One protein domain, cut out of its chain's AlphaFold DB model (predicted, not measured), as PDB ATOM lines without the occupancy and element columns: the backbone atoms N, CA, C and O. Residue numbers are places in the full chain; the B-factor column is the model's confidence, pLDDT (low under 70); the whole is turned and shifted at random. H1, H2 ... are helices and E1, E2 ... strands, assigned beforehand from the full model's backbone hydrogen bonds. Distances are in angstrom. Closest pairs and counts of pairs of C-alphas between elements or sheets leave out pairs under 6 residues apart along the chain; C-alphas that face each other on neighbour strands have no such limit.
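This is residues 2 to 123 of the 279 residues of an uncharacterized protein of Moniliophthora roreri (UniProt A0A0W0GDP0). There is little regular structure here: long loops make most of the body, the side-by-side strands E1 and E2 form one small ribbon in it, and the short helix H1 sits at one far end. The 122 printed residues hold E1, E2 and H1 in that order, only 19 residues in all, mixed in class; the sheet, E1 then E2, is parallel. The whole is compact, radius of gyration of the C-alphas 15.2 A, spanning 45 by 34 by 23 A.

Find C-alpha 44 at (1.098, -1.625, -41.468); E1 runs 12.4 A to residue 48. E2, residues 83 to 87, covers 13.6 A. H1, residues 113 to 121, runs 12.3 A to C-alpha 121 at (22.662, -0.028, -49.313).

Look at N 46 and O 84, 2.8 A apart, where E1 and E2 pair at 20 degrees. H1 and E1 are apart. In H1 every O i to N i+4 pair is within hydrogen-bond range.

The C-alphas of Pro 91 and Ser 122 are farthest apart, 48.3 A. Both links are long; the printed part has no cut. Confidence is under 70 in 22 residues, among them 20 to 29.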
ATOM      1  N   ALA A   2       5.788 -15.520 -38.628       52.53
ATOM      2  CA  ALA A   2       5.404 -15.934 -37.262       52.53
ATOM      3  C   ALA A   2       4.060 -15.409 -36.683       52.53
ATOM      4  O   ALA A   2       3.995 -14.968 -35.540       52.53
ATOM      5  N   SER A   3       2.984 -15.537 -37.453       59.03
ATOM      6  CA  SER A   3       1.595 -15.491 -37.017       59.03
ATOM      7  C   SER A   3       0.937 -16.784 -37.497       59.03
ATOM      8  O   SER A   3       0.895 -17.062 -38.696       59.03
ATOM      9  N   GLY A   4       0.521 -17.624 -36.556       71.12
ATOM     10  CA  GLY A   4      -0.219 -18.849 -36.828       71.12
ATOM     11  C   GLY A   4      -1.232 -19.095 -35.721       71.12
ATOM     12  O   GLY A   4      -1.102 -18.557 -34.623       71.12
ATOM     13  N   LEU A   5      -2.248 -19.895 -36.011       82.88
ATOM     14  CA  LEU A   5      -3.175 -20.373 -34.995       82.88
ATOM     15  C   LEU A   5      -2.637 -21.677 -34.403       82.88
ATOM     16  O   LEU A   5      -2.007 -22.475 -35.103       82.88
ATOM     17  N   ASP A   6      -2.865 -21.897 -33.114       85.12
ATOM     18  CA  ASP A   6      -2.753 -23.238 -32.551       85.12
ATOM     19  C   ASP A   6      -3.977 -24.104 -32.905       85.12
ATOM     20  O   ASP A   6      -4.908 -23.677 -33.590       85.12
ATOM     21  N   ASN A   7      -3.977 -25.353 -32.441       86.88
ATOM     22  CA  ASN A   7      -5.076 -26.294 -32.667       86.88
ATOM     23  C   ASN A   7      -6.392 -25.898 -31.970       86.88
ATOM     24  O   ASN A   7      -7.403 -26.562 -32.186       86.88
ATOM     25  N   ALA A   8      -6.385 -24.847 -31.147       88.19
ATOM     26  CA  ALA A   8      -7.552 -24.277 -30.490       88.19
ATOM     27  C   ALA A   8      -8.002 -22.955 -31.144       88.19
ATOM     28  O   ALA A   8      -8.778 -22.215 -30.540       88.19
ATOM     29  N   ASN A   9      -7.529 -22.643 -32.358       85.44
ATOM     30  CA  ASN A   9      -7.799 -21.382 -33.061       85.44
ATOM     31  C   ASN A   9      -7.384 -20.137 -32.255       85.44
ATOM     32  O   ASN A   9      -8.015 -19.082 -32.350       85.44
ATOM     33  N   THR A  10      -6.325 -20.257 -31.450       87.94
ATOM     34  CA  THR A  10      -5.749 -19.146 -30.685       87.94
ATOM     35  C   THR A  10      -4.498 -18.627 -31.377       87.94
ATOM     36  O   THR A  10      -3.644 -19.397 -31.824       87.94
ATOM     37  N   LEU A  11      -4.379 -17.303 -31.456       86.00
ATOM     38  CA  LEU A  11      -3.216 -16.622 -32.013       86.00
ATOM     39  C   LEU A  11      -1.941 -17.021 -31.267       86.00
ATOM     40  O   LEU A  11      -1.838 -16.880 -30.046       86.00
ATOM     41  N   LYS A  12      -0.945 -17.490 -32.020       81.62
ATOM     42  CA  LYS A  12       0.331 -17.962 -31.491       81.62
ATOM     43  C   LYS A  12       1.498 -17.461 -32.333       81.62
ATOM     44  O   LYS A  12       1.531 -17.584 -33.555       81.62
ATOM     45  N   GLY A  13       2.507 -16.955 -31.635       77.50
ATOM     46  CA  GLY A  13       3.737 -16.461 -32.236       77.50
ATOM     47  C   GLY A  13       4.092 -15.078 -31.722       77.50
ATOM     48  O   GLY A  13       3.246 -14.324 -31.251       77.50
ATOM     49  N   ARG A  14       5.384 -14.773 -31.770       74.31
ATOM     50  CA  ARG A  14       5.924 -13.431 -31.570       74.31
ATOM     51  C   ARG A  14       6.952 -13.216 -32.664       74.31
ATOM     52  O   ARG A  14       7.749 -14.115 -32.937       74.31
ATOM     53  N   LEU A  15       6.923 -12.046 -33.279       76.69
ATOM     54  CA  LEU A  15       7.845 -11.649 -34.328       76.69
ATOM     55  C   LEU A  15       8.374 -10.261 -33.987       76.69
ATOM     56  O   LEU A  15       7.647  -9.405 -33.500       76.69
ATOM     57  N   SER A  16       9.667 -10.056 -34.196       73.25
ATOM     58  CA  SER A  16      10.275  -8.737 -34.118       73.25
ATOM     59  C   SER A  16      11.157  -8.584 -35.339       73.25
ATOM     60  O   SER A  16      12.005  -9.435 -35.607       73.25
ATOM     61  N   ILE A  17      10.921  -7.532 -36.117       73.75
ATOM     62  CA  ILE A  17      11.723  -7.222 -37.293       73.75
ATOM     63  C   ILE A  17      12.149  -5.767 -37.127       73.75
ATOM     64  O   ILE A  17      11.343  -4.837 -37.109       73.75
ATOM     65  N   VAL A  18      13.458  -5.553 -37.049       75.69
ATOM     66  CA  VAL A  18      14.059  -4.267 -36.661       75.69
ATOM     67  C   VAL A  18      15.055  -3.796 -37.722       75.69
ATOM     68  O   VAL A  18      15.598  -4.637 -38.425       75.69
ATOM     69  N   ASN A  19      15.245  -2.494 -37.942       71.94
ATOM     70  CA  ASN A  19      16.313  -1.967 -38.815       71.94
ATOM     71  C   ASN A  19      16.379  -2.579 -40.233       71.94
ATOM     72  O   ASN A  19      17.433  -3.018 -40.677       71.94
ATOM     73  N   ASN A  20      15.248  -2.645 -40.949       68.50
ATOM     74  CA  ASN A  20      15.232  -3.107 -42.348       68.50
ATOM     75  C   ASN A  20      14.879  -1.965 -43.307       68.50
ATOM     76  O   ASN A  20      14.092  -1.079 -42.969       68.50
ATOM     77  N   VAL A  21      15.391  -2.056 -44.533       68.75
ATOM     78  CA  VAL A  21      14.873  -1.315 -45.688       68.75
ATOM     79  C   VAL A  21      13.811  -2.185 -46.341       68.75
ATOM     80  O   VAL A  21      14.099  -3.296 -46.785       68.75
ATOM     81  N   VAL A  22      12.566  -1.722 -46.331       69.81
ATOM     82  CA  VAL A  22      11.404  -2.566 -46.601       69.81
ATOM     83  C   VAL A  22      10.784  -2.216 -47.948       69.81
ATOM     84  O   VAL A  22      10.364  -1.082 -48.176       69.81
ATOM     85  N   TYR A  23      10.683  -3.236 -48.804       57.06
ATOM     86  CA  TYR A  23       9.911  -3.217 -50.052       57.06
ATOM     87  C   TYR A  23       8.628  -4.081 -49.971       57.06
ATOM     88  O   TYR A  23       7.844  -4.063 -50.917       57.06
ATOM     89  N   ASN A  24       8.400  -4.827 -48.867       41.88
ATOM     90  CA  ASN A  24       7.187  -5.626 -48.581       41.88
ATOM     91  C   ASN A  24       7.049  -6.007 -47.072       41.88
ATOM     92  O   ASN A  24       8.049  -6.094 -46.368       41.88
ATOM     93  N   TYR A  25       5.826  -6.231 -46.574       33.19
ATOM     94  CA  TYR A  25       5.358  -6.097 -45.173       33.19
ATOM     95  C   TYR A  25       5.596  -7.307 -44.223       33.19
ATOM     96  O   TYR A  25       5.418  -8.429 -44.676       33.19
ATOM     97  N   VAL A  26       5.947  -7.067 -42.929       38.81
ATOM     98  CA  VAL A  26       5.403  -7.523 -41.589       38.81
ATOM     99  C   VAL A  26       6.412  -7.092 -40.458       38.81
ATOM    100  O   VAL A  26       7.592  -7.006 -40.765       38.81
ATOM    101  N   ASP A  27       5.952  -6.792 -39.216       51.28
ATOM    102  CA  ASP A  27       6.579  -6.219 -37.972       51.28
ATOM    103  C   ASP A  27       7.744  -5.196 -38.048       51.28
ATOM    104  O   ASP A  27       8.633  -5.262 -38.889       51.28
ATOM    105  N   PHE A  28       7.711  -4.137 -37.219       63.81
ATOM    106  CA  PHE A  28       8.267  -2.864 -37.709       63.81
ATOM    107  C   PHE A  28       8.803  -1.885 -36.654       63.81
ATOM    108  O   PHE A  28       8.120  -0.967 -36.186       63.81
ATOM    109  N   ILE A  29      10.092  -2.042 -36.355       68.12
ATOM    110  CA  ILE A  29      10.882  -1.040 -35.632       68.12
ATOM    111  C   ILE A  29      11.983  -0.518 -36.553       68.12
ATOM    112  O   ILE A  29      12.687  -1.306 -37.196       68.12
ATOM    113  N   ASN A  30      12.162   0.801 -36.584       73.00
ATOM    114  CA  ASN A  30      13.204   1.483 -37.346       73.00
ATOM    115  C   ASN A  30      13.297   1.005 -38.803       73.00
ATOM    116  O   ASN A  30      14.370   0.642 -39.293       73.00
ATOM    117  N   LYS A  31      12.162   0.977 -39.505       72.88
ATOM    118  CA  LYS A  31      12.104   0.644 -40.930       72.88
ATOM    119  C   LYS A  31      12.189   1.872 -41.819       72.88
ATOM    120  O   LYS A  31      11.492   2.855 -41.581       72.88
ATOM    121  N   TYR A  32      12.981   1.764 -42.881       79.62
ATOM    122  CA  TYR A  32      12.912   2.681 -44.015       79.62
ATOM    123  C   TYR A  32      12.007   2.078 -45.090       79.62
ATOM    124  O   TYR A  32      12.361   1.059 -45.689       79.62
ATOM    125  N   TYR A  33      10.865   2.699 -45.360       79.94
ATOM    126  CA  TYR A  33      10.001   2.329 -46.479       79.94
ATOM    127  C   TYR A  33      10.303   3.239 -47.657       79.94
ATOM    128  O   TYR A  33      10.170   4.458 -47.557       79.94
ATOM    129  N   LYS A  34      10.685   2.663 -48.798       76.56
ATOM    130  CA  LYS A  34      10.844   3.453 -50.019       76.56
ATOM    131  C   LYS A  34       9.475   3.592 -50.701       76.56
ATOM    132  O   LYS A  34       8.879   2.564 -51.028       76.56
ATOM    133  N   PRO A  35       8.960   4.815 -50.931       72.12
ATOM    134  CA  PRO A  35       7.659   4.992 -51.564       72.12
ATOM    135  C   PRO A  35       7.690   4.466 -53.003       72.12
ATOM    136  O   PRO A  35       8.601   4.775 -53.774       72.12
ATOM    137  N   ALA A  36       6.674   3.685 -53.358       66.88
ATOM    138  CA  ALA A  36       6.386   3.270 -54.726       66.88
ATOM    139  C   ALA A  36       5.178   4.062 -55.273       66.88
ATOM    140  O   ALA A  36       4.460   4.684 -54.485       66.88
ATOM    141  N   PRO A  37       4.912   4.039 -56.594       68.56
ATOM    142  CA  PRO A  37       3.714   4.635 -57.198       68.56
ATOM    143  C   PRO A  37       2.436   3.850 -56.836       68.56
ATOM    144  O   PRO A  37       1.820   3.198 -57.676       68.56
ATOM    145  N   VAL A  38       2.055   3.863 -55.563       70.62
ATOM    146  CA  VAL A  38       0.893   3.149 -55.013       70.62
ATOM    147  C   VAL A  38      -0.081   4.129 -54.365       70.62
ATOM    148  O   VAL A  38       0.237   5.296 -54.180       70.62
ATOM    149  N   GLN A  39      -1.287   3.668 -54.031       64.31
ATOM    150  CA  GLN A  39      -2.329   4.502 -53.410       64.31
ATOM    151  C   GLN A  39      -2.326   4.452 -51.872       64.31
ATOM    152  O   GLN A  39      -3.085   5.173 -51.230       64.31
ATOM    153  N   HIS A  40      -1.494   3.597 -51.272       71.25
ATOM    154  CA  HIS A  40      -1.498   3.329 -49.837       71.25
ATOM    155  C   HIS A  40      -0.145   3.684 -49.221       71.25
ATOM    156  O   HIS A  40       0.879   3.125 -49.610       71.25
ATOM    157  N   PHE A  41      -0.157   4.585 -48.236       78.12
ATOM    158  CA  PHE A  41       1.047   5.138 -47.608       78.12
ATOM    159  C   PHE A  41       1.045   4.933 -46.092       78.12
ATOM    160  O   PHE A  41       1.132   5.870 -45.304       78.12
ATOM    161  N   TYR A  42       0.919   3.669 -45.695       79.38
ATOM    162  CA  TYR A  42       1.064   3.202 -44.320       79.38
ATOM    163  C   TYR A  42       2.121   2.092 -44.265       79.38
ATOM    164  O   TYR A  42       2.361   1.391 -45.250       79.38
ATOM    165  N   ALA A  43       2.742   1.920 -43.103       79.94
ATOM    166  CA  ALA A  43       3.718   0.869 -42.826       79.94
ATOM    167  C   ALA A  43       3.052  -0.479 -42.498       79.94
ATOM    168  O   ALA A  43       3.516  -1.524 -42.953       79.94
ATOM    169  N   LEU A  44       1.939  -0.457 -41.757       83.19
ATOM    170  CA  LEU A  44       1.098  -1.625 -41.468       83.19
ATOM    171  C   LEU A  44      -0.372  -1.201 -41.385       83.19
ATOM    172  O   LEU A  44      -0.719  -0.236 -40.704       83.19
ATOM    173  N   LYS A  45      -1.235  -2.019 -41.989       85.19
ATOM    174  CA  LYS A  45      -2.649  -2.111 -41.627       85.19
ATOM    175  C   LYS A  45      -2.873  -3.444 -40.911       85.19
ATOM    176  O   LYS A  45      -2.785  -4.495 -41.542       85.19
ATOM    177  N   ALA A  46      -3.113  -3.402 -39.607       85.56
ATOM    178  CA  ALA A  46      -3.423  -4.583 -38.814       85.56
ATOM    179  C   ALA A  46      -4.886  -4.978 -39.039       85.56
ATOM    180  O   ALA A  46      -5.787  -4.267 -38.597       85.56
ATOM    181  N   ASN A  47      -5.127  -6.092 -39.726       87.44
ATOM    182  CA  ASN A  47      -6.475  -6.630 -39.880       87.44
ATOM    183  C   ASN A  47      -6.813  -7.550 -38.702       87.44
ATOM    184  O   ASN A  47      -6.061  -8.479 -38.402       87.44
ATOM    185  N   TYR A  48      -7.956  -7.285 -38.080       88.25
ATOM    186  CA  TYR A  48      -8.568  -8.089 -37.033       88.25
ATOM    187  C   TYR A  48      -9.835  -8.718 -37.615       88.25
ATOM    188  O   TYR A  48     -10.867  -8.052 -37.751       88.25
ATOM    189  N   GLU A  49      -9.722  -9.991 -37.981       87.25
ATOM    190  CA  GLU A  49     -10.733 -10.795 -38.677       87.25
ATOM    191  C   GLU A  49     -11.102 -12.024 -37.817       87.25
ATOM    192  O   GLU A  49     -10.350 -12.400 -36.916       87.25
ATOM    193  N   ASP A  50     -12.279 -12.614 -38.056       85.56
ATOM    194  CA  ASP A  50     -12.732 -13.925 -37.541       85.56
ATOM    195  C   ASP A  50     -12.760 -14.153 -36.013       85.56
ATOM    196  O   ASP A  50     -13.103 -15.244 -35.561       85.56
ATOM    197  N   ASN A  51     -12.477 -13.126 -35.205       86.12
ATOM    198  CA  ASN A  51     -12.528 -13.162 -33.738       86.12
ATOM    199  C   ASN A  51     -11.770 -14.354 -33.113       86.12
ATOM    200  O   ASN A  51     -12.281 -15.035 -32.219       86.12
ATOM    201  N   PHE A  52     -10.557 -14.630 -33.604       86.31
ATOM    202  CA  PHE A  52      -9.711 -15.701 -33.070       86.31
ATOM    203  C   PHE A  52      -9.385 -15.507 -31.582       86.31
ATOM    204  O   PHE A  52      -9.322 -14.387 -31.071       86.31
ATOM    205  N   GLY A  53      -9.128 -16.619 -30.887       84.12
ATOM    206  CA  GLY A  53      -8.765 -16.598 -29.473       84.12
ATOM    207  C   GLY A  53      -7.429 -15.893 -29.218       84.12
ATOM    208  O   GLY A  53      -6.512 -15.933 -30.042       84.12
ATOM    209  N   GLY A  54      -7.288 -15.289 -28.035       87.38
ATOM    210  CA  GLY A  54      -6.057 -14.624 -27.601       87.38
ATOM    211  C   GLY A  54      -6.016 -13.130 -27.932       87.38
ATOM    212  O   GLY A  54      -7.044 -12.457 -27.968       87.38
ATOM    213  N   THR A  55      -4.805 -12.596 -28.112       88.81
ATOM    214  CA  THR A  55      -4.586 -11.172 -28.407       88.81
ATOM    215  C   THR A  55      -3.682 -11.013 -29.620       88.81
ATOM    216  O   THR A  55      -2.681 -11.716 -29.753       88.81
ATOM    217  N   GLN A  56      -4.034 -10.077 -30.497       88.12
ATOM    218  CA  GLN A  56      -3.207  -9.632 -31.614       88.12
ATOM    219  C   GLN A  56      -2.769  -8.204 -31.308       88.12
ATOM    220  O   GLN A  56      -3.589  -7.291 -31.272       88.12
ATOM    221  N   GLN A  57      -1.490  -8.001 -31.023       88.00
ATOM    222  CA  GLN A  57      -0.969  -6.708 -30.587       88.00
ATOM    223  C   GLN A  57       0.304  -6.385 -31.365       88.00
ATOM    224  O   GLN A  57       1.027  -7.293 -31.777       88.00
ATOM    225  N   TYR A  58       0.604  -5.101 -31.511       86.81
ATOM    226  CA  TYR A  58       1.749  -4.595 -32.263       86.81
ATOM    227  C   TYR A  58       2.517  -3.556 -31.449       86.81
ATOM    228  O   TYR A  58       1.938  -2.857 -30.627       86.81
ATOM    229  N   TYR A  59       3.817  -3.427 -31.695       86.06
ATOM    230  CA  TYR A  59       4.630  -2.312 -31.209       86.06
ATOM    231  C   TYR A  59       5.320  -1.671 -32.406       86.06
ATOM    232  O   TYR A  59       5.888  -2.373 -33.246       86.06
ATOM    233  N   CYS A  60       5.236  -0.348 -32.508       85.81
ATOM    234  CA  CYS A  60       5.603   0.376 -33.719       85.81
ATOM    235  C   CYS A  60       6.386   1.624 -33.330       85.81
ATOM    236  O   CYS A  60       5.848   2.519 -32.685       85.81
ATOM    237  N   ALA A  61       7.659   1.689 -33.716       87.19
ATOM    238  CA  ALA A  61       8.532   2.786 -33.318       87.19
ATOM    239  C   ALA A  61       9.551   3.135 -34.403       87.19
ATOM    240  O   ALA A  61      10.131   2.252 -35.038       87.19
ATOM    241  N   GLY A  62       9.785   4.438 -34.572       87.19
ATOM    242  CA  GLY A  62      10.917   4.966 -35.325       87.19
ATOM    243  C   GLY A  62      10.907   4.688 -36.825       87.19
ATOM    244  O   GLY A  62      11.967   4.747 -37.429       87.19
ATOM    245  N   ASN A  63       9.767   4.377 -37.446       88.50
ATOM    246  CA  ASN A  63       9.700   4.090 -38.879       88.50
ATOM    247  C   ASN A  63       9.582   5.360 -39.729       88.50
ATOM    248  O   ASN A  63       8.995   6.352 -39.302       88.50
ATOM    249  N   GLU A  64      10.074   5.300 -40.966       88.75
ATOM    250  CA  GLU A  64      10.036   6.406 -41.925       88.75
ATOM    251  C   GLU A  64       9.530   5.946 -43.291       88.75
ATOM    252  O   GLU A  64       9.992   4.945 -43.838       88.75
ATOM    253  N   LEU A  65       8.619   6.728 -43.864       86.69
ATOM    254  CA  LEU A  65       8.204   6.663 -45.257       86.69
ATOM    255  C   LEU A  65       8.328   8.089 -45.815       86.69
ATOM    256  O   LEU A  65       7.456   8.926 -45.547       86.69
ATOM    257  N   PRO A  66       9.411   8.399 -46.555       85.06
ATOM    258  CA  PRO A  66       9.660   9.736 -47.075       85.06
ATOM    259  C   PRO A  66       8.452  10.305 -47.822       85.06
ATOM    260  O   PRO A  66       7.875   9.644 -48.686       85.06
ATOM    261  N   GLY A  67       8.083  11.540 -47.480       85.94
ATOM    262  CA  GLY A  67       6.902  12.225 -48.014       85.94
ATOM    263  C   GLY A  67       5.600  11.981 -47.239       85.94
ATOM    264  O   GLY A  67       4.627  12.676 -47.511       85.94
ATOM    265  N   TYR A  68       5.580  11.059 -46.267       85.31
ATOM    266  CA  TYR A  68       4.363  10.680 -45.535       85.31
ATOM    267  C   TYR A  68       4.535  10.720 -44.016       85.31
ATOM    268  O   TYR A  68       3.752  11.374 -43.334       85.31
ATOM    269  N   PHE A  69       5.562  10.061 -43.475       87.88
ATOM    270  CA  PHE A  69       5.877  10.105 -42.045       87.88
ATOM    271  C   PHE A  69       7.371   9.903 -41.792       87.88
ATOM    272  O   PHE A  69       8.071   9.230 -42.548       87.88
ATOM    273  N   THR A  70       7.854  10.483 -40.702       89.94
ATOM    274  CA  THR A  70       9.244  10.403 -40.233       89.94
ATOM    275  C   THR A  70       9.369   9.475 -39.030       89.94
ATOM    276  O   THR A  70       8.377   9.201 -38.352       89.94
ATOM    277  N   ALA A  71      10.599   9.087 -38.680       88.19
ATOM    278  CA  ALA A  71      10.869   8.331 -37.452       88.19
ATOM    279  C   ALA A  71      10.348   9.019 -36.169       88.19
ATOM    280  O   ALA A  71      10.062   8.347 -35.182       88.19
ATOM    281  N   SER A  72      10.201  10.349 -36.185       88.00
ATOM    282  CA  SER A  72       9.649  11.153 -35.085       88.00
ATOM    283  C   SER A  72       8.133  11.367 -35.148       88.00
ATOM    284  O   SER A  72       7.554  11.910 -34.211       88.00
ATOM    285  N   SER A  73       7.482  10.979 -36.247       87.88
ATOM    286  CA  SER A  73       6.028  11.075 -36.385       87.88
ATOM    287  C   SER A  73       5.330  10.090 -35.451       87.88
ATOM    288  O   SER A  73       5.913   9.073 -35.065       87.88
ATOM    289  N   LYS A  74       4.054  10.348 -35.139       85.62
ATOM    290  CA  LYS A  74       3.224   9.374 -34.425       85.62
ATOM    291  C   LYS A  74       3.132   8.087 -35.252       85.62
ATOM    292  O   LYS A  74       2.698   8.110 -36.404       85.62
ATOM    293  N   GLN A  75       3.583   6.981 -34.671       84.62
ATOM    294  CA  GLN A  75       3.724   5.720 -35.393       84.62
ATOM    295  C   GLN A  75       2.395   4.972 -35.441       84.62
ATOM    296  O   GLN A  75       2.011   4.502 -36.500       84.62
ATOM    297  N   ASP A  76       1.640   4.935 -34.352       83.00
ATOM    298  CA  ASP A  76       0.304   4.348 -34.265       83.00
ATOM    299  C   ASP A  76      -0.800   5.412 -34.367       83.00
ATOM    300  O   ASP A  76      -0.607   6.581 -34.028       83.00
ATOM    301  N   GLY A  77      -1.999   5.041 -34.816       67.75
ATOM    302  CA  GLY A  77      -3.070   6.035 -34.836       67.75
ATOM    303  C   GLY A  77      -4.481   5.588 -35.155       67.75
ATOM    304  O   GLY A  77      -5.221   6.447 -35.613       67.75
ATOM    305  N   ASN A  78      -4.849   4.314 -34.960       66.81
ATOM    306  CA  ASN A  78      -6.204   3.772 -35.200       66.81
ATOM    307  C   ASN A  78      -7.002   4.506 -36.311       66.81
ATOM    308  O   ASN A  78      -8.100   5.002 -36.077       66.81
ATOM    309  N   GLY A  79      -6.384   4.651 -37.490       64.19
ATOM    310  CA  GLY A  79      -6.931   5.363 -38.651       64.19
ATOM    311  C   GLY A  79      -6.086   6.532 -39.183       64.19
ATOM    312  O   GLY A  79      -6.373   7.001 -40.278       64.19
ATOM    313  N   ALA A  80      -5.053   7.000 -38.464       62.50
ATOM    314  CA  ALA A  80      -4.292   8.201 -38.855       62.50
ATOM    315  C   ALA A  80      -2.767   8.175 -38.569       62.50
ATOM    316  O   ALA A  80      -2.131   9.226 -38.575       62.50
ATOM    317  N   GLY A  81      -2.169   7.006 -38.302       72.19
ATOM    318  CA  GLY A  81      -0.719   6.850 -38.088       72.19
ATOM    319  C   GLY A  81      -0.028   6.058 -39.202       72.19
ATOM    320  O   GLY A  81      -0.690   5.534 -40.100       72.19
ATOM    321  N   ALA A  82       1.298   5.896 -39.110       81.62
ATOM    322  CA  ALA A  82       2.032   4.930 -39.942       81.62
ATOM    323  C   ALA A  82       1.470   3.497 -39.783       81.62
ATOM    324  O   ALA A  82       1.558   2.674 -40.695       81.62
ATOM    325  N   PHE A  83       0.850   3.234 -38.635       86.19
ATOM    326  CA  PHE A  83       0.219   1.996 -38.222       86.19
ATOM    327  C   PHE A  83      -1.223   2.258 -37.811       86.19
ATOM    328  O   PHE A  83      -1.526   3.195 -37.062       86.19
ATOM    329  N   TRP A  84      -2.129   1.401 -38.267       87.12
ATOM    330  CA  TRP A  84      -3.531   1.460 -37.877       87.12
ATOM    331  C   TRP A  84      -4.194   0.086 -37.934       87.12
ATOM    332  O   TRP A  84      -3.665  -0.840 -38.548       87.12
ATOM    333  N   ALA A  85      -5.326  -0.048 -37.246       87.75
ATOM    334  CA  ALA A  85      -6.059  -1.297 -37.109       87.75
ATOM    335  C   ALA A  85      -7.412  -1.219 -37.823       87.75
ATOM    336  O   ALA A  85      -8.109  -0.208 -37.742       87.75
ATOM    337  N   GLN A  86      -7.786  -2.300 -38.499       89.62
ATOM    338  CA  GLN A  86      -9.096  -2.497 -39.100       89.62
ATOM    339  C   GLN A  86      -9.764  -3.698 -38.435       89.62
ATOM    340  O   GLN A  86      -9.254  -4.810 -38.524       89.62
ATOM    341  N   VAL A  87     -10.915  -3.476 -37.802       90.38
ATOM    342  CA  VAL A  87     -11.719  -4.533 -37.175       90.38
ATOM    343  C   VAL A  87     -12.947  -4.794 -38.036       90.38
ATOM    344  O   VAL A  87     -13.685  -3.860 -38.347       90.38
ATOM    345  N   THR A  88     -13.162  -6.049 -38.434       91.81
ATOM    346  CA  THR A  88     -14.276  -6.448 -39.318       91.81
ATOM    347  C   THR A  88     -15.299  -7.366 -38.647       91.81
ATOM    348  O   THR A  88     -16.267  -7.768 -39.288       91.81
ATOM    349  N   PHE A  89     -15.132  -7.663 -37.356       89.69
ATOM    350  CA  PHE A  89     -16.053  -8.489 -36.574       89.69
ATOM    351  C   PHE A  89     -16.638  -7.738 -35.369       89.69
ATOM    352  O   PHE A  89     -16.135  -6.693 -34.954       89.69
ATOM    353  N   SER A  90     -17.720  -8.286 -34.805       89.44
ATOM    354  CA  SER A  90     -18.409  -7.745 -33.631       89.44
ATOM    355  C   SER A  90     -18.622  -8.831 -32.562       89.44
ATOM    356  O   SER A  90     -18.997  -9.947 -32.926       89.44
ATOM    357  N   PRO A  91     -18.466  -8.516 -31.259       89.94
ATOM    358  CA  PRO A  91     -17.978  -7.238 -30.732       89.94
ATOM    359  C   PRO A  91     -16.490  -7.031 -31.047       89.94
ATOM    360  O   PRO A  91     -15.740  -7.995 -31.167       89.94
ATOM    361  N   ALA A  92     -16.071  -5.771 -31.178       88.25
ATOM    362  CA  ALA A  92     -14.662  -5.445 -31.380       88.25
ATOM    363  C   ALA A  92     -13.812  -5.887 -30.167       88.25
ATOM    364  O   ALA A  92     -14.315  -5.875 -29.036       88.25
ATOM    365  N   PRO A  93     -12.529  -6.249 -30.367       89.44
ATOM    366  CA  PRO A  93     -11.661  -6.628 -29.262       89.44
ATOM    367  C   PRO A  93     -11.461  -5.472 -28.272       89.44
ATOM    368  O   PRO A  93     -11.375  -4.308 -28.657       89.44
ATOM    369  N   THR A  94     -11.382  -5.806 -26.982       90.81
ATOM    370  CA  THR A  94     -11.295  -4.836 -25.872       90.81
ATOM    371  C   THR A  94      -9.870  -4.580 -25.382       90.81
ATOM    372  O   THR A  94      -9.648  -3.692 -24.562       90.81
ATOM    373  N   TYR A  95      -8.900  -5.365 -25.852       90.31
ATOM    374  CA  TYR A  95      -7.491  -5.207 -25.508       90.31
ATOM    375  C   TYR A  95      -6.807  -4.145 -26.387       90.31
ATOM    376  O   TYR A  95      -7.265  -3.821 -27.480       90.31
ATOM    377  N   GLN A  96      -5.671  -3.619 -25.921       88.81
ATOM    378  CA  GLN A  96      -4.869  -2.621 -26.640       88.81
ATOM    379  C   GLN A  96      -4.252  -3.206 -27.921       88.81
ATOM    380  O   GLN A  96      -3.563  -4.222 -27.855       88.81
ATOM    381  N   PHE A  97      -4.444  -2.551 -29.071       87.50
ATOM    382  CA  PHE A  97      -3.887  -3.001 -30.359       87.50
ATOM    383  C   PHE A  97      -2.410  -2.641 -30.531       87.50
ATOM    384  O   PHE A  97      -1.635  -3.449 -31.035       87.50
ATOM    385  N   PHE A  98      -2.021  -1.441 -30.094       88.06
ATOM    386  CA  PHE A  98      -0.661  -0.917 -30.212       88.06
ATOM    387  C   PHE A  98      -0.084  -0.685 -28.823       88.06
ATOM    388  O   PHE A  98      -0.603   0.153 -28.094       88.06
ATOM    389  N   LEU A  99       0.935  -1.452 -28.449       86.88
ATOM    390  CA  LEU A  99       1.628  -1.342 -27.171       86.88
ATOM    391  C   LEU A  99       2.540  -0.116 -27.126       86.88
ATOM    392  O   LEU A  99       3.049   0.327 -28.152       86.88
ATOM    393  N   ASP A 100       2.839   0.347 -25.914       85.25
ATOM    394  CA  ASP A 100       3.789   1.441 -25.676       85.25
ATOM    395  C   ASP A 100       5.252   0.968 -25.618       85.25
ATOM    396  O   ASP A 100       6.176   1.777 -25.675       85.25
ATOM    397  N   ASN A 101       5.481  -0.346 -25.496       83.31
ATOM    398  CA  ASN A 101       6.807  -0.950 -25.355       83.31
ATOM    399  C   ASN A 101       6.948  -2.228 -26.211       83.31
ATOM    400  O   ASN A 101       5.945  -2.910 -26.447       83.31
ATOM    401  N   PRO A 102       8.174  -2.595 -26.641       80.38
ATOM    402  CA  PRO A 102       8.421  -3.830 -27.388       80.38
ATOM    403  C   PRO A 102       8.048  -5.106 -26.610       80.38
ATOM    404  O   PRO A 102       8.231  -5.184 -25.396       80.38
ATOM    405  N   PHE A 103       7.616  -6.153 -27.326       73.12
ATOM    406  CA  PHE A 103       7.280  -7.473 -26.756       73.12
ATOM    407  C   PHE A 103       8.479  -8.267 -26.231       73.12
ATOM    408  O   PHE A 103       8.330  -9.134 -25.367       73.12
ATOM    409  N   THR A 104       9.651  -8.052 -26.825       68.44
ATOM    410  CA  THR A 104      10.889  -8.759 -26.493       68.44
ATOM    411  C   THR A 104      11.835  -7.804 -25.777       68.44
ATOM    412  O   THR A 104      11.929  -6.649 -26.199       68.44
ATOM    413  N   PRO A 105      12.576  -8.259 -24.751       64.31
ATOM    414  CA  PRO A 105      13.641  -7.459 -24.163       64.31
ATOM    415  C   PRO A 105      14.595  -6.959 -25.251       64.31
ATOM    416  O   PRO A 105      14.886  -7.688 -26.203       64.31
ATOM    417  N   ASN A 106      15.086  -5.730 -25.107       64.38
ATOM    418  CA  ASN A 106      16.044  -5.132 -26.033       64.38
ATOM    419  C   ASN A 106      17.412  -5.826 -25.903       64.38
ATOM    420  O   ASN A 106      18.312  -5.314 -25.246       64.38
ATOM    421  N   THR A 107      17.569  -7.010 -26.494       71.50
ATOM    422  CA  THR A 107      18.852  -7.736 -26.561       71.50
ATOM    423  C   THR A 107      19.671  -7.370 -27.798       71.50
ATOM    424  O   THR A 107      20.711  -7.972 -28.045       71.50
ATOM    425  N   ILE A 108      19.175  -6.438 -28.612       72.06
ATOM    426  CA  ILE A 108      19.779  -6.017 -29.874       72.06
ATOM    427  C   ILE A 108      19.967  -4.503 -29.878       72.06
ATOM    428  O   ILE A 108      19.174  -3.763 -29.296       72.06
ATOM    429  N   GLU A 109      21.028  -4.056 -30.537       77.31
ATOM    430  CA  GLU A 109      21.304  -2.639 -30.740       77.31
ATOM    431  C   GLU A 109      20.435  -2.101 -31.882       77.31
ATOM    432  O   GLU A 109      20.428  -2.649 -32.986       77.31
ATOM    433  N   TYR A 110      19.703  -1.022 -31.614       80.06
ATOM    434  CA  TYR A 110      18.897  -0.348 -32.623       80.06
ATOM    435  C   TYR A 110      19.704   0.738 -33.320       80.06
ATOM    436  O   TYR A 110      20.299   1.598 -32.675       80.06
ATOM    437  N   GLN A 111      19.635   0.760 -34.644       85.12
ATOM    438  CA  GLN A 111      20.123   1.888 -35.439       85.12
ATOM    439  C   GLN A 111      18.975   2.861 -35.720       85.12
ATOM    440  O   GLN A 111      17.805   2.465 -35.720       85.12
ATOM    441  N   SER A 112      19.273   4.130 -35.999       86.50
ATOM    442  CA  SER A 112      18.259   4.998 -36.601       86.50
ATOM    443  C   SER A 112      17.870   4.457 -37.981       86.50
ATOM    444  O   SER A 112      18.626   3.720 -38.620       86.50
ATOM    445  N   VAL A 113      16.696   4.843 -38.476       86.69
ATOM    446  CA  VAL A 113      16.270   4.488 -39.837       86.69
ATOM    447  C   VAL A 113      17.245   4.988 -40.898       86.69
ATOM    448  O   VAL A 113      17.576   4.251 -41.827       86.69
ATOM    449  N   THR A 114      17.735   6.215 -40.743       86.06
ATOM    450  CA  THR A 114      18.703   6.808 -41.666       86.06
ATOM    451  C   THR A 114      20.004   6.011 -41.698       86.06
ATOM    452  O   THR A 114      20.526   5.741 -42.777       86.06
ATOM    453  N   GLU A 115      20.493   5.562 -40.541       90.56
ATOM    454  CA  GLU A 115      21.705   4.751 -40.441       90.56
ATOM    455  C   GLU A 115      21.504   3.351 -41.035       90.56
ATOM    456  O   GLU A 115      22.323   2.891 -41.833       90.56
ATOM    457  N   ALA A 116      20.381   2.700 -40.722       88.38
ATOM    458  CA  ALA A 116      20.045   1.391 -41.277       88.38
ATOM    459  C   ALA A 116      19.949   1.437 -42.812       88.38
ATOM    460  O   ALA A 116      20.480   0.557 -43.487       88.38
ATOM    461  N   TYR A 117      19.341   2.487 -43.377       89.19
ATOM    462  CA  TYR A 117      19.266   2.679 -44.828       89.19
ATOM    463  C   TYR A 117      20.653   2.788 -45.472       89.19
ATOM    464  O   TYR A 117      20.935   2.091 -46.451       89.19
ATOM    465  N   LYS A 118      21.546   3.603 -44.895       92.38
ATOM    466  CA  LYS A 118      22.923   3.775 -45.388       92.38
ATOM    467  C   LYS A 118      23.702   2.465 -45.365       92.38
ATOM    468  O   LYS A 118      24.359   2.126 -46.351       92.38
ATOM    469  N   ARG A 119      23.618   1.717 -44.264       91.56
ATOM    470  CA  ARG A 119      24.348   0.453 -44.089       91.56
ATOM    471  C   ARG A 119      23.833  -0.644 -45.001       91.56
ATOM    472  O   ARG A 119      24.642  -1.274 -45.668       91.56
ATOM    473  N   VAL A 120      22.513  -0.815 -45.101       89.62
ATOM    474  CA  VAL A 120      21.911  -1.817 -45.995       89.62
ATOM    475  C   VAL A 120      22.319  -1.564 -47.442       89.62
ATOM    476  O   VAL A 120      22.793  -2.480 -48.099       89.62
ATOM    477  N   LEU A 121      22.229  -0.327 -47.940       89.81
ATOM    478  CA  LEU A 121      22.662  -0.028 -49.313       89.81
ATOM    479  C   LEU A 121      24.163  -0.215 -49.549       89.81
ATOM    480  O   LEU A 121      24.581  -0.409 -50.684       89.81
ATOM    481  N   SER A 122      24.962  -0.144 -48.492       90.62
ATOM    482  CA  SER A 122      26.413  -0.309 -48.552       90.62
ATOM    483  C   SER A 122      26.859  -1.768 -48.369       90.62
ATOM    484  O   SER A 122      28.056  -2.043 -48.422       90.62
ATOM    485  N   ASP A 123      25.940  -2.702 -48.098       88.44
ATOM    486  CA  ASP A 123      26.269  -4.105 -47.790       88.44
ATOM    487  C   ASP A 123      25.193  -5.100 -48.245       88.44
ATOM    488  O   ASP A 123      24.952  -6.128 -47.618       88.44
TER     489      ASP A 123